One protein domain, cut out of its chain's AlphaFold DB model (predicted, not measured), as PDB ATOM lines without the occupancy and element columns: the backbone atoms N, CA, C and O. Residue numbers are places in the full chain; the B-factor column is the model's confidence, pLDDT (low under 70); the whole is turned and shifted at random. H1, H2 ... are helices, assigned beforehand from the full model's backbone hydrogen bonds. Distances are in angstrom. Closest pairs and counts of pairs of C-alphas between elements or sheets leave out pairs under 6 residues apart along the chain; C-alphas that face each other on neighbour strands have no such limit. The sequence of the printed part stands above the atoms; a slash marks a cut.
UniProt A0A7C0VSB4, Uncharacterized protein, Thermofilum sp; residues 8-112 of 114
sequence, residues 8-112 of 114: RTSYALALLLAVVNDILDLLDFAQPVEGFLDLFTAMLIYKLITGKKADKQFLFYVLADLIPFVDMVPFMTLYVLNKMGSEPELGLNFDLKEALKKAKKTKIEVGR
ATOM      1  N   ARG A   8     165.702 169.432 142.857       80.19
ATOM      2  CA  ARG A   8     165.208 170.590 143.622       80.19
ATOM      3  C   ARG A   8     164.613 170.198 144.972       80.19
ATOM      4  O   ARG A   8     164.947 170.810 145.975       80.19
ATOM      5  N   THR A   9     163.773 169.168 145.011       83.56
ATOM      6  CA  THR A   9     163.181 168.660 146.255       83.56
ATOM      7  C   THR A   9     164.240 168.043 147.165       83.56
ATOM      8  O   THR A   9     164.225 168.299 148.361       83.56
ATOM      9  N   SER A  10     165.185 167.276 146.617       84.75
ATOM     10  CA  SER A  10     166.282 166.690 147.396       84.75
ATOM     11  C   SER A  10     167.171 167.756 148.040       84.75
ATOM     12  O   SER A  10     167.484 167.647 149.221       84.75
ATOM     13  N   TYR A  11     167.512 168.811 147.300       85.94
ATOM     14  CA  TYR A  11     168.274 169.946 147.819       85.94
ATOM     15  C   TYR A  11     167.480 170.790 148.819       85.94
ATOM     16  O   TYR A  11     168.040 171.201 149.827       85.94
ATOM     17  N   ALA A  12     166.179 171.002 148.595       85.56
ATOM     18  CA  ALA A  12     165.326 171.707 149.552       85.56
ATOM     19  C   ALA A  12     165.215 170.951 150.886       85.56
ATOM     20  O   ALA A  12     165.323 171.557 151.947       85.56
ATOM     21  N   LEU A  13     165.053 169.622 150.838       87.75
ATOM     22  CA  LEU A  13     165.044 168.774 152.032       87.75
ATOM     23  C   LEU A  13     166.404 168.763 152.732       87.75
ATOM     24  O   LEU A  13     166.456 168.846 153.954       87.75
ATOM     25  N   ALA A  14     167.497 168.691 151.970       87.62
ATOM     26  CA  ALA A  14     168.843 168.752 152.524       87.62
ATOM     27  C   ALA A  14     169.120 170.101 153.205       87.62
ATOM     28  O   ALA A  14     169.715 170.125 154.275       87.62
ATOM     29  N   LEU A  15     168.650 171.208 152.622       88.94
ATOM     30  CA  LEU A  15     168.800 172.541 153.201       88.94
ATOM     31  C   LEU A  15     167.982 172.686 154.485       88.94
ATOM     32  O   LEU A  15     168.482 173.220 155.464       88.94
ATOM     33  N   LEU A  16     166.746 172.181 154.497       89.62
ATOM     34  CA  LEU A  16     165.912 172.177 155.696       89.62
ATOM     35  C   LEU A  16     166.578 171.386 156.830       89.62
ATOM     36  O   LEU A  16     166.651 171.879 157.948       89.62
ATOM     37  N   LEU A  17     167.077 170.182 156.533       88.25
ATOM     38  CA  LEU A  17     167.787 169.350 157.507       88.25
ATOM     39  C   LEU A  17     169.041 170.042 158.038       88.25
ATOM     40  O   LEU A  17     169.270 170.014 159.238       88.25
ATOM     41  N   ALA A  18     169.810 170.687 157.160       87.06
ATOM     42  CA  ALA A  18     171.009 171.421 157.542       87.06
ATOM     43  C   ALA A  18     170.698 172.586 158.490       87.06
ATOM     44  O   ALA A  18     171.309 172.690 159.544       87.06
ATOM     45  N   VAL A  19     169.691 173.403 158.160       86.94
ATOM     46  CA  VAL A  19     169.272 174.534 159.003       86.94
ATOM     47  C   VAL A  19     168.751 174.051 160.353       86.94
ATOM     48  O   VAL A  19     169.036 174.667 161.374       86.94
ATOM     49  N   VAL A  20     167.981 172.961 160.371       86.94
ATOM     50  CA  VAL A  20     167.501 172.376 161.627       86.94
ATOM     51  C   VAL A  20     168.670 171.854 162.464       86.94
ATOM     52  O   VAL A  20     168.656 172.098 163.663       86.94
ATOM     53  N   ASN A  21     169.675 171.204 161.861       85.12
ATOM     54  CA  ASN A  21     170.867 170.746 162.586       85.12
ATOM     55  C   ASN A  21     171.614 171.912 163.221       85.12
ATOM     56  O   ASN A  21     171.762 171.942 164.433       85.12
ATOM     57  N   ASP A  22     171.963 172.916 162.411       81.25
ATOM     58  CA  ASP A  22     172.738 174.068 162.871       81.25
ATOM     59  C   ASP A  22     172.007 174.818 164.009       81.25
ATOM     60  O   ASP A  22     172.633 175.370 164.906       81.25
ATOM     61  N   ILE A  23     170.665 174.850 164.004       84.00
ATOM     62  CA  ILE A  23     169.878 175.427 165.109       84.00
ATOM     63  C   ILE A  23     169.946 174.551 166.364       84.00
ATOM     64  O   ILE A  23     169.993 175.098 167.463       84.00
ATOM     65  N   LEU A  24     169.891 173.224 166.227       81.50
ATOM     66  CA  LEU A  24     169.972 172.312 167.369       81.50
ATOM     67  C   LEU A  24     171.348 172.381 168.041       81.50
ATOM     68  O   LEU A  24     171.371 172.476 169.268       81.50
ATOM     69  N   ASP A  25     172.422 172.450 167.249       76.31
ATOM     70  CA  ASP A  25     173.798 172.659 167.727       76.31
ATOM     71  C   ASP A  25     173.940 173.996 168.457       76.31
ATOM     72  O   ASP A  25     174.423 174.078 169.582       76.31
ATOM     73  N   LEU A  26     173.434 175.083 167.862       76.69
ATOM     74  CA  LEU A  26     173.475 176.409 168.494       76.69
ATOM     75  C   LEU A  26     172.691 176.484 169.812       76.69
ATOM     76  O   LEU A  26     172.947 177.373 170.627       76.69
ATOM     77  N   LEU A  27     171.700 175.612 169.994       79.19
ATOM     78  CA  LEU A  27     170.889 175.537 171.205       79.19
ATOM     79  C   LEU A  27     171.463 174.575 172.247       79.19
ATOM     80  O   LEU A  27     170.878 174.493 173.329       79.19
ATOM     81  N   ASP A  28     172.565 173.879 171.938       74.44
ATOM     82  CA  ASP A  28     173.192 172.873 172.806       74.44
ATOM     83  C   ASP A  28     172.146 171.858 173.315       74.44
ATOM     84  O   ASP A  28     172.078 171.477 174.488       74.44
ATOM     85  N   PHE A  29     171.194 171.510 172.440       70.44
ATOM     86  CA  PHE A  29     169.929 170.895 172.851       70.44
ATOM     87  C   PHE A  29     170.098 169.425 173.259       70.44
ATOM     88  O   PHE A  29     169.238 168.868 173.950       70.44
ATOM     89  N   ALA A  30     171.170 168.771 172.803       64.44
ATOM     90  CA  ALA A  30     171.257 167.317 172.771       64.44
ATOM     91  C   ALA A  30     172.531 166.720 173.388       64.44
ATOM     92  O   ALA A  30     172.825 165.561 173.104       64.44
ATOM     93  N   GLN A  31     173.269 167.406 174.263       68.25
ATOM     94  CA  GLN A  31     174.384 166.775 174.993       68.25
ATOM     95  C   GLN A  31     173.876 165.599 175.861       68.25
ATOM     96  O   GLN A  31     172.938 165.783 176.644       68.25
ATOM     97  N   PRO A  32     174.454 164.375 175.787       68.50
ATOM     98  CA  PRO A  32     175.673 163.951 175.075       68.50
ATOM     99  C   PRO A  32     175.433 163.228 173.726       68.50
ATOM    100  O   PRO A  32     176.331 162.575 173.198       68.50
ATOM    101  N   VAL A  33     174.209 163.253 173.202       76.06
ATOM    102  CA  VAL A  33     173.762 162.543 171.987       76.06
ATOM    103  C   VAL A  33     173.988 163.343 170.692       76.06
ATOM    104  O   VAL A  33     173.874 162.779 169.605       76.06
ATOM    105  N   GLU A  34     174.310 164.627 170.816       71.88
ATOM    106  CA  GLU A  34     174.491 165.625 169.753       71.88
ATOM    107  C   GLU A  34     175.395 165.138 168.617       71.88
ATOM    108  O   GLU A  34     174.905 164.917 167.514       71.88
ATOM    109  N   GLY A  35     176.636 164.737 168.908       72.75
ATOM    110  CA  GLY A  35     177.549 164.260 167.861       72.75
ATOM    111  C   GLY A  35     177.063 163.019 167.089       72.75
ATOM    112  O   GLY A  35     177.490 162.778 165.957       72.75
ATOM    113  N   PHE A  36     176.155 162.211 167.660       78.12
ATOM    114  CA  PHE A  36     175.503 161.126 166.912       78.12
ATOM    115  C   PHE A  36     174.390 161.653 165.999       78.12
ATOM    116  O   PHE A  36     174.247 161.176 164.869       78.12
ATOM    117  N   LEU A  37     173.610 162.619 166.486       78.69
ATOM    118  CA  LEU A  37     172.598 163.333 165.712       78.69
ATOM    119  C   LEU A  37     173.232 164.077 164.530       78.69
ATOM    120  O   LEU A  37     172.755 163.895 163.412       78.69
ATOM    121  N   ASP A  38     174.357 164.761 164.725       76.25
ATOM    122  CA  ASP A  38     175.055 165.489 163.654       76.25
ATOM    123  C   ASP A  38     175.576 164.550 162.583       76.25
ATOM    124  O   ASP A  38     175.342 164.738 161.386       76.25
ATOM    125  N   LEU A  39     176.221 163.459 163.003       80.81
ATOM    126  CA  LEU A  39     176.712 162.446 162.080       80.81
ATOM    127  C   LEU A  39     175.560 161.814 161.279       80.81
ATOM    128  O   LEU A  39     175.697 161.542 160.078       80.81
ATOM    129  N   PHE A  40     174.419 161.578 161.929       85.19
ATOM    130  CA  PHE A  40     173.226 161.044 161.285       85.19
ATOM    131  C   PHE A  40     172.621 162.041 160.285       85.19
ATOM    132  O   PHE A  40     172.351 161.670 159.135       85.19
ATOM    133  N   THR A  41     172.466 163.307 160.672       84.62
ATOM    134  CA  THR A  41     171.943 164.373 159.810       84.62
ATOM    135  C   THR A  41     172.858 164.617 158.616       84.62
ATOM    136  O   THR A  41     172.388 164.652 157.473       84.62
ATOM    137  N   ALA A  42     174.171 164.663 158.835       83.12
ATOM    138  CA  ALA A  42     175.162 164.784 157.778       83.12
ATOM    139  C   ALA A  42     175.055 163.638 156.760       83.12
ATOM    140  O   ALA A  42     175.051 163.869 155.546       83.12
ATOM    141  N   MET A  43     174.906 162.392 157.227       83.19
ATOM    142  CA  MET A  43     174.695 161.240 156.346       83.19
ATOM    143  C   MET A  43     173.408 161.355 155.520       83.19
ATOM    144  O   MET A  43     173.406 160.996 154.336       83.19
ATOM    145  N   LEU A  44     172.318 161.856 156.109       85.31
ATOM    146  CA  LEU A  44     171.060 162.080 155.394       85.31
ATOM    147  C   LEU A  44     171.206 163.154 154.315       85.31
ATOM    148  O   LEU A  44     170.843 162.903 153.163       85.31
ATOM    149  N   ILE A  45     171.786 164.306 154.659       84.94
ATOM    150  CA  ILE A  45     172.072 165.407 153.728       84.94
ATOM    151  C   ILE A  45     172.913 164.902 152.556       84.94
ATOM    152  O   ILE A  45     172.567 165.104 151.389       84.94
ATOM    153  N   TYR A  46     173.980 164.164 152.849       83.00
ATOM    154  CA  TYR A  46     174.853 163.589 151.834       83.00
ATOM    155  C   TYR A  46     174.115 162.619 150.903       83.00
ATOM    156  O   TYR A  46     174.243 162.693 149.675       83.00
ATOM    157  N   LYS A  47     173.288 161.730 151.461       83.44
ATOM    158  CA  LYS A  47     172.497 160.779 150.672       83.44
ATOM    159  C   LYS A  47     171.475 161.488 149.780       83.44
ATOM    160  O   LYS A  47     171.235 161.027 148.662       83.44
ATOM    161  N   LEU A  48     170.897 162.594 150.251       82.81
ATOM    162  CA  LEU A  48     169.953 163.416 149.492       82.81
ATOM    163  C   LEU A  48     170.634 164.155 148.334       82.81
ATOM    164  O   LEU A  48     170.066 164.211 147.244       82.81
ATOM    165  N   ILE A  49     171.840 164.683 148.549       79.94
ATOM    166  CA  ILE A  49     172.549 165.528 147.580       79.94
ATOM    167  C   ILE A  49     173.335 164.702 146.560       79.94
ATOM    168  O   ILE A  49     173.181 164.882 145.354       79.94
ATOM    169  N   THR A  50     174.216 163.813 147.019       73.19
ATOM    170  CA  THR A  50     175.267 163.254 146.153       73.19
ATOM    171  C   THR A  50     174.933 161.861 145.637       73.19
ATOM    172  O   THR A  50     175.479 161.428 144.621       73.19
ATOM    173  N   GLY A  51     174.036 161.146 146.320       61.41
ATOM    174  CA  GLY A  51     173.479 159.856 145.915       61.41
ATOM    175  C   GLY A  51     174.461 158.675 145.818       61.41
ATOM    176  O   GLY A  51     174.017 157.550 146.035       61.41
ATOM    177  N   LYS A  52     175.752 158.868 145.477       55.41
ATOM    178  CA  LYS A  52     176.709 157.773 145.198       55.41
ATOM    179  C   LYS A  52     178.212 158.038 145.429       55.41
ATOM    180  O   LYS A  52     178.940 157.051 145.480       55.41
ATOM    181  N   LYS A  53     178.728 159.274 145.537       54.38
ATOM    182  CA  LYS A  53     180.186 159.509 145.714       54.38
ATOM    183  C   LYS A  53     180.498 160.573 146.758       54.38
ATOM    184  O   LYS A  53     180.018 161.693 146.639       54.38
ATOM    185  N   ALA A  54     181.315 160.209 147.747       56.62
ATOM    186  CA  ALA A  54     181.678 161.101 148.837       56.62
ATOM    187  C   ALA A  54     182.605 162.175 148.281       56.62
ATOM    188  O   ALA A  54     183.686 161.870 147.776       56.62
ATOM    189  N   ASP A  55     182.148 163.423 148.314       68.75
ATOM    190  CA  ASP A  55     182.996 164.556 147.985       68.75
ATOM    191  C   ASP A  55     183.935 164.815 149.167       68.75
ATOM    192  O   ASP A  55     183.500 164.820 150.318       68.75
ATOM    193  N   LYS A  56     185.216 165.072 148.896       70.19
ATOM    194  CA  LYS A  56     186.186 165.483 149.923       70.19
ATOM    195  C   LYS A  56     185.711 166.726 150.682       70.19
ATOM    196  O   LYS A  56     186.037 166.879 151.852       70.19
ATOM    197  N   GLN A  57     184.911 167.577 150.033       69.25
ATOM    198  CA  GLN A  57     184.279 168.732 150.669       69.25
ATOM    199  C   GLN A  57     183.321 168.319 151.791       69.25
ATOM    200  O   GLN A  57     183.357 168.928 152.847       69.25
ATOM    201  N   PHE A  58     182.515 167.269 151.604       74.38
ATOM    202  CA  PHE A  58     181.579 166.797 152.632       74.38
ATOM    203  C   PHE A  58     182.312 166.400 153.918       74.38
ATOM    204  O   PHE A  58     181.929 166.822 155.002       74.38
ATOM    205  N   LEU A  59     183.416 165.658 153.781       72.12
ATOM    206  CA  LEU A  59     184.218 165.234 154.925       72.12
ATOM    207  C   LEU A  59     184.805 166.430 155.689       72.12
ATOM    208  O   LEU A  59     184.862 166.395 156.908       72.12
ATOM    209  N   PHE A  60     185.204 167.495 154.987       74.75
ATOM    210  CA  PHE A  60     185.701 168.713 155.627       74.75
ATOM    211  C   PHE A  60     184.633 169.399 156.491       74.75
ATOM    212  O   PHE A  60     184.938 169.762 157.618       74.75
ATOM    213  N   TYR A  61     183.399 169.547 155.994       72.00
ATOM    214  CA  TYR A  61     182.323 170.198 156.757       72.00
ATOM    215  C   TYR A  61     181.877 169.364 157.965       72.00
ATOM    216  O   TYR A  61     181.739 169.916 159.045       72.00
ATOM    217  N   VAL A  62     181.765 168.037 157.821       73.62
ATOM    218  CA  VAL A  62     181.464 167.133 158.951       73.62
ATOM    219  C   VAL A  62     182.553 167.184 160.021       73.62
ATOM    220  O   VAL A  62     182.263 167.208 161.209       73.62
ATOM    221  N   LEU A  63     183.824 167.174 159.612       71.94
ATOM    222  CA  LEU A  63     184.933 167.256 160.559       71.94
ATOM    223  C   LEU A  63     185.038 168.639 161.213       71.94
ATOM    224  O   LEU A  63     185.610 168.724 162.292       71.94
ATOM    225  N   ALA A  64     184.530 169.694 160.570       68.62
ATOM    226  CA  ALA A  64     184.509 171.042 161.126       68.62
ATOM    227  C   ALA A  64     183.454 171.200 162.234       68.62
ATOM    228  O   ALA A  64     183.797 171.790 163.253       68.62
ATOM    229  N   ASP A  65     182.255 170.619 162.076       63.19
ATOM    230  CA  ASP A  65     181.214 170.565 163.130       63.19
ATOM    231  C   ASP A  65     181.638 169.730 164.344       63.19
ATOM    232  O   ASP A  65     181.139 169.896 165.443       63.19
ATOM    233  N   LEU A  66     182.590 168.811 164.182       64.81
ATOM    234  CA  LEU A  66     183.086 168.006 165.302       64.81
ATOM    235  C   LEU A  66     184.133 168.733 166.156       64.81
ATOM    236  O   LEU A  66     184.630 168.148 167.121       64.81
ATOM    237  N   ILE A  67     184.540 169.956 165.788       64.50
ATOM    238  CA  ILE A  67     185.512 170.745 166.550       64.50
ATOM    239  C   ILE A  67     184.737 171.663 167.502       64.50
ATOM    240  O   ILE A  67     184.192 172.673 167.051       64.50
ATOM    241  N   PRO A  68     184.783 171.403 168.824       53.72
ATOM    242  CA  PRO A  68     184.160 172.283 169.804       53.72
ATOM    243  C   PRO A  68     184.695 173.708 169.621       53.72
ATOM    244  O   PRO A  68     185.887 173.876 169.350       53.72
ATOM    245  N   PHE A  69     183.838 174.722 169.782       51.81
ATOM    246  CA  PHE A  69     184.105 176.160 169.550       51.81
ATOM    247  C   PHE A  69     184.038 176.642 168.093       51.81
ATOM    248  O   PHE A  69     184.027 177.855 167.861       51.81
ATOM    249  N   VAL A  70     183.983 175.737 167.115       54.56
ATOM    250  CA  VAL A  70     183.771 176.081 165.700       54.56
ATOM    251  C   VAL A  70     182.263 176.088 165.357       54.56
ATOM    252  O   VAL A  70     181.873 176.796 164.428       54.56
ATOM    253  N   ASP A  71     181.420 175.498 166.216       53.16
ATOM    254  CA  ASP A  71     179.941 175.345 166.160       53.16
ATOM    255  C   ASP A  71     179.102 176.620 165.969       53.16
ATOM    256  O   ASP A  71     177.895 176.569 165.757       53.16
ATOM    257  N   MET A  72     179.700 177.812 166.021       53.47
ATOM    258  CA  MET A  72     178.956 179.053 165.761       53.47
ATOM    259  C   MET A  72     178.673 179.298 164.274       53.47
ATOM    260  O   MET A  72     177.952 180.237 163.922       53.47
ATOM    261  N   VAL A  73     179.288 178.522 163.383       68.44
ATOM    262  CA  VAL A  73     179.132 178.686 161.940       68.44
ATOM    263  C   VAL A  73     178.236 177.565 161.417       68.44
ATOM    264  O   VAL A  73     178.558 176.409 161.643       68.44
ATOM    265  N   PRO A  74     177.168 177.881 160.658       75.06
ATOM    266  CA  PRO A  74     176.231 176.884 160.142       75.06
ATOM    267  C   PRO A  74     176.855 176.108 158.967       75.06
ATOM    268  O   PRO A  74     176.564 176.367 157.790       75.06
ATOM    269  N   PHE A  75     177.831 175.244 159.259       80.44
ATOM    270  CA  PHE A  75     178.677 174.584 158.265       80.44
ATOM    271  C   PHE A  75     177.876 173.664 157.362       80.44
ATOM    272  O   PHE A  75     178.117 173.660 156.147       80.44
ATOM    273  N   MET A  76     176.888 172.953 157.907       78.94
ATOM    274  CA  MET A  76     175.999 172.115 157.109       78.94
ATOM    275  C   MET A  76     175.174 172.962 156.150       78.94
ATOM    276  O   MET A  76     175.135 172.667 154.950       78.94
ATOM    277  N   THR A  77     174.575 174.060 156.621       85.50
ATOM    278  CA  THR A  77     173.809 174.950 155.736       85.50
ATOM    279  C   THR A  77     174.699 175.534 154.640       85.50
ATOM    280  O   THR A  77     174.316 175.550 153.466       85.50
ATOM    281  N   LEU A  78     175.919 175.957 154.980       83.12
ATOM    282  CA  LEU A  78     176.884 176.478 154.009       83.12
ATOM    283  C   LEU A  78     177.297 175.426 152.976       83.12
ATOM    284  O   LEU A  78     177.377 175.746 151.787       83.12
ATOM    285  N   TYR A  79     177.527 174.181 153.396       82.69
ATOM    286  CA  TYR A  79     177.828 173.074 152.490       82.69
ATOM    287  C   TYR A  79     176.704 172.862 151.472       82.69
ATOM    288  O   TYR A  79     176.963 172.807 150.262       82.69
ATOM    289  N   VAL A  80     175.454 172.788 151.944       84.25
ATOM    290  CA  VAL A  80     174.293 172.569 151.074       84.25
ATOM    291  C   VAL A  80     174.123 173.729 150.096       84.25
ATOM    292  O   VAL A  80     173.991 173.489 148.895       84.25
ATOM    293  N   LEU A  81     174.209 174.977 150.564       83.56
ATOM    294  CA  LEU A  81     174.122 176.164 149.705       83.56
ATOM    295  C   LEU A  81     175.233 176.203 148.650       83.56
ATOM    296  O   LEU A  81     174.967 176.499 147.483       83.56
ATOM    297  N   ASN A  82     176.466 175.855 149.027       81.44
ATOM    298  CA  ASN A  82     177.595 175.808 148.099       81.44
ATOM    299  C   ASN A  82     177.373 174.766 146.996       81.44
ATOM    300  O   ASN A  82     177.648 175.014 145.817       81.44
ATOM    301  N   LYS A  83     176.804 173.610 147.355       81.06
ATOM    302  CA  LYS A  83     176.413 172.600 146.370       81.06
ATOM    303  C   LYS A  83     175.235 173.035 145.512       81.06
ATOM    304  O   LYS A  83     175.274 172.778 144.315       81.06
ATOM    305  N   MET A  84     174.246 173.730 146.067       83.06
ATOM    306  CA  MET A  84     173.120 174.263 145.292       83.06
ATOM    307  C   MET A  84     173.572 175.270 144.230       83.06
ATOM    308  O   MET A  84     173.133 175.172 143.088       83.06
ATOM    309  N   GLY A  85     174.479 176.193 144.569       76.56
ATOM    310  CA  GLY A  85     175.020 177.172 143.613       76.56
ATOM    311  C   GLY A  85     175.893 176.554 142.512       76.56
ATOM    312  O   GLY A  85     176.080 177.151 141.457       76.56
ATOM    313  N   SER A  86     176.400 175.338 142.734       76.88
ATOM    314  CA  SER A  86     177.191 174.592 141.748       76.88
ATOM    315  C   SER A  86     176.332 173.751 140.788       76.88
ATOM    316  O   SER A  86     176.871 173.188 139.837       76.88
ATOM    317  N   GLU A  87     175.016 173.640 141.018       77.69
ATOM    318  CA  GLU A  87     174.104 172.816 140.213       77.69
ATOM    319  C   GLU A  87     173.274 173.676 139.237       77.69
ATOM    320  O   GLU A  87     172.260 174.266 139.628       77.69
ATOM    321  N   PRO A  88     173.616 173.701 137.935       69.12
ATOM    322  CA  PRO A  88     172.917 174.534 136.953       69.12
ATOM    323  C   PRO A  88     171.438 174.147 136.767       69.12
ATOM    324  O   PRO A  88     170.608 174.995 136.447       69.12
ATOM    325  N   GLU A  89     171.070 172.888 137.027       72.00
ATOM    326  CA  GLU A  89     169.686 172.386 136.928       72.00
ATOM    327  C   GLU A  89     168.726 173.018 137.958       72.00
ATOM    328  O   GLU A  89     167.501 173.037 137.770       72.00
ATOM    329  N   LEU A  90     169.262 173.555 139.057       71.81
ATOM    330  CA  LEU A  90     168.459 174.229 140.074       71.81
ATOM    331  C   LEU A  90     168.070 175.652 139.651       71.81
ATOM    332  O   LEU A  90     167.118 176.194 140.208       71.81
ATOM    333  N   GLY A  91     168.740 176.232 138.646       65.06
ATOM    334  CA  GLY A  91     168.497 177.607 138.194       65.06
ATOM    335  C   GLY A  91     168.822 178.666 139.256       65.06
ATOM    336  O   GLY A  91     168.341 179.793 139.168       65.06
ATOM    337  N   LEU A  92     169.601 178.297 140.276       64.75
ATOM    338  CA  LEU A  92     170.011 179.177 141.362       64.75
ATOM    339  C   LEU A  92     171.357 179.814 141.011       64.75
ATOM    340  O   LEU A  92     172.397 179.177 141.129       64.75
ATOM    341  N   ASN A  93     171.345 181.095 140.641       57.22
ATOM    342  CA  ASN A  93     172.553 181.926 140.604       57.22
ATOM    343  C   ASN A  93     172.869 182.428 142.020       57.22
ATOM    344  O   ASN A  93     172.798 183.623 142.300       57.22
ATOM    345  N   PHE A  94     173.135 181.509 142.950       60.62
ATOM    346  CA  PHE A  94     173.526 181.874 144.308       60.62
ATOM    347  C   PHE A  94     175.053 181.947 144.384       60.62
ATOM    348  O   PHE A  94     175.723 180.949 144.645       60.62
ATOM    349  N   ASP A  95     175.616 183.130 144.120       65.50
ATOM    350  CA  ASP A  95     177.048 183.359 144.304       65.50
ATOM    351  C   ASP A  95     177.345 183.569 145.796       65.50
ATOM    352  O   ASP A  95     177.213 184.660 146.357       65.50
ATOM    353  N   LEU A  96     177.765 182.487 146.452       61.72
ATOM    354  CA  LEU A  96     178.181 182.487 147.853       61.72
ATOM    355  C   LEU A  96     179.304 183.500 148.121       61.72
ATOM    356  O   LEU A  96     179.362 184.072 149.210       61.72
ATOM    357  N   LYS A  97     180.163 183.795 147.134       64.94
ATOM    358  CA  LYS A  97     181.189 184.837 147.279       64.94
ATOM    359  C   LYS A  97     180.560 186.221 147.340       64.94
ATOM    360  O   LYS A  97     181.027 187.053 148.117       64.94
ATOM    361  N   GLU A  98     179.507 186.475 146.568       68.88
ATOM    362  CA  GLU A  98     178.778 187.742 146.610       68.88
ATOM    363  C   GLU A  98     178.020 187.903 147.935       68.88
ATOM    364  O   GLU A  98     178.102 188.961 148.564       68.88
ATOM    365  N   ALA A  99     177.361 186.841 148.411       65.88
ATOM    366  CA  ALA A  99     176.665 186.834 149.698       65.88
ATOM    367  C   ALA A  99     177.627 187.087 150.874       65.88
ATOM    368  O   ALA A  99     177.378 187.959 151.708       65.88
ATOM    369  N   LEU A 100     178.781 186.410 150.895       64.69
ATOM    370  CA  LEU A 100     179.821 186.618 151.910       64.69
ATOM    371  C   LEU A 100     180.462 188.009 151.812       64.69
ATOM    372  O   LEU A 100     180.797 188.612 152.833       64.69
ATOM    373  N   LYS A 101     180.619 188.551 150.598       72.75
ATOM    374  CA  LYS A 101     181.129 189.912 150.383       72.75
ATOM    375  C   LYS A 101     180.148 190.964 150.903       72.75
ATOM    376  O   LYS A 101     180.591 191.918 151.541       72.75
ATOM    377  N   LYS A 102     178.839 190.774 150.693       69.88
ATOM    378  CA  LYS A 102     177.786 191.626 151.271       69.88
ATOM    379  C   LYS A 102     177.783 191.538 152.796       69.88
ATOM    380  O   LYS A 102     177.891 192.573 153.440       69.88
ATOM    381  N   ALA A 103     177.802 190.332 153.365       66.88
ATOM    382  CA  ALA A 103     177.834 190.135 154.816       66.88
ATOM    383  C   ALA A 103     179.067 190.781 155.481       66.88
ATOM    384  O   ALA A 103     178.940 191.450 156.506       66.88
ATOM    385  N   LYS A 104     180.259 190.659 154.872       68.00
ATOM    386  CA  LYS A 104     181.470 191.354 155.348       68.00
ATOM    387  C   LYS A 104     181.332 192.873 155.277       68.00
ATOM    388  O   LYS A 104     181.753 193.550 156.208       68.00
ATOM    389  N   LYS A 105     180.752 193.409 154.200       68.06
ATOM    390  CA  LYS A 105     180.565 194.855 154.032       68.06
ATOM    391  C   LYS A 105     179.600 195.423 155.079       68.06
ATOM    392  O   LYS A 105     179.934 196.408 155.723       68.06
ATOM    393  N   THR A 106     178.483 194.743 155.323       64.75
ATOM    394  CA  THR A 106     177.507 195.130 156.352       64.75
ATOM    395  C   THR A 106     178.113 195.091 157.758       64.75
ATOM    396  O   THR A 106     177.894 196.003 158.544       64.75
ATOM    397  N   LYS A 107     178.957 194.095 158.073       55.66
ATOM    398  CA  LYS A 107     179.646 194.020 159.376       55.66
ATOM    399  C   LYS A 107     180.661 195.160 159.586       55.66
ATOM    400  O   LYS A 107     180.863 195.588 160.715       55.66
ATOM    401  N   ILE A 108     181.281 195.657 158.509       60.47
ATOM    402  CA  ILE A 108     182.209 196.804 158.543       60.47
ATOM    403  C   ILE A 108     181.454 198.127 158.724       60.47
ATOM    404  O   ILE A 108     181.956 199.007 159.413       60.47
ATOM    405  N   GLU A 109     180.271 198.277 158.123       56.84
ATOM    406  CA  GLU A 109     179.440 199.481 158.271       56.84
ATOM    407  C   GLU A 109     178.885 199.603 159.700       56.84
ATOM    408  O   GLU A 109     179.041 200.649 160.319       56.84
ATOM    409  N   VAL A 110     178.384 198.511 160.286       58.50
ATOM    410  CA  VAL A 110     177.873 198.502 161.672       58.50
ATOM    411  C   VAL A 110     178.981 198.757 162.707       58.50
ATOM    412  O   VAL A 110     178.761 199.458 163.689       58.50
ATOM    413  N   GLY A 111     180.200 198.259 162.472       53.41
ATOM    414  CA  GLY A 111     181.358 198.528 163.336       53.41
ATOM    415  C   GLY A 111     181.975 199.925 163.180       53.41
ATOM    416  O   GLY A 111     182.923 200.240 163.890       53.41
ATOM    417  N   ARG A 112     181.485 200.743 162.237       53.56
ATOM    418  CA  ARG A 112     181.918 202.136 162.027       53.56
ATOM    419  C   ARG A 112     180.962 203.161 162.638       53.56
ATOM    420  O   ARG A 112     181.338 204.322 162.756       53.56
TER     421      ARG A 112
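This is residues 8 to 112 of the 114 residues of an uncharacterized protein of Thermofilum sp (UniProt A0A7C0VSB4). Four helices, H1 to H4, stand side by side as an up-and-down bundle, each running against the one before, and residues 98 to 112, mostly H5, stick out as a slanted arm. The 105 printed residues, with five named helices and no named strand, are all helix in class. The whole is compact, with a radius of gyration of the C-alphas of 14.7 A, spanning 42 by 36 by 22 A.

H1, residues 8 to 26, and H2, residues 34 to 49, form a hairpin at a shallow tilt of 14 degrees; their closest C-alphas, of Ala 14 and Ile 45, are 4.8 A apart. The hub, H4, residues 75 to 85, touches H1, the closest C-alphas being those of Ala 18 and Thr 77, 4.9 A apart. H3, residues 56 to 65, touches H2 and H4 and is apart from H1. H5, residues 96 to 110, only just touches H4, with residue 96 alone and 3 pairs of C-alphas within 8 A. In the five helices every O i to N i+4 pair is within hydrogen-bond range.

H1 begins at C-alpha 8 (165.208, 170.590, 143.622) and is 26.8 A long; H2 is 22.3 A. H5, 21.2 A, ends at C-alpha 110 (177.873, 198.502, 161.672).

The printed part has no cut, and its links are short. pLDDT is under 70 in 41 residues, among them 102 to 112.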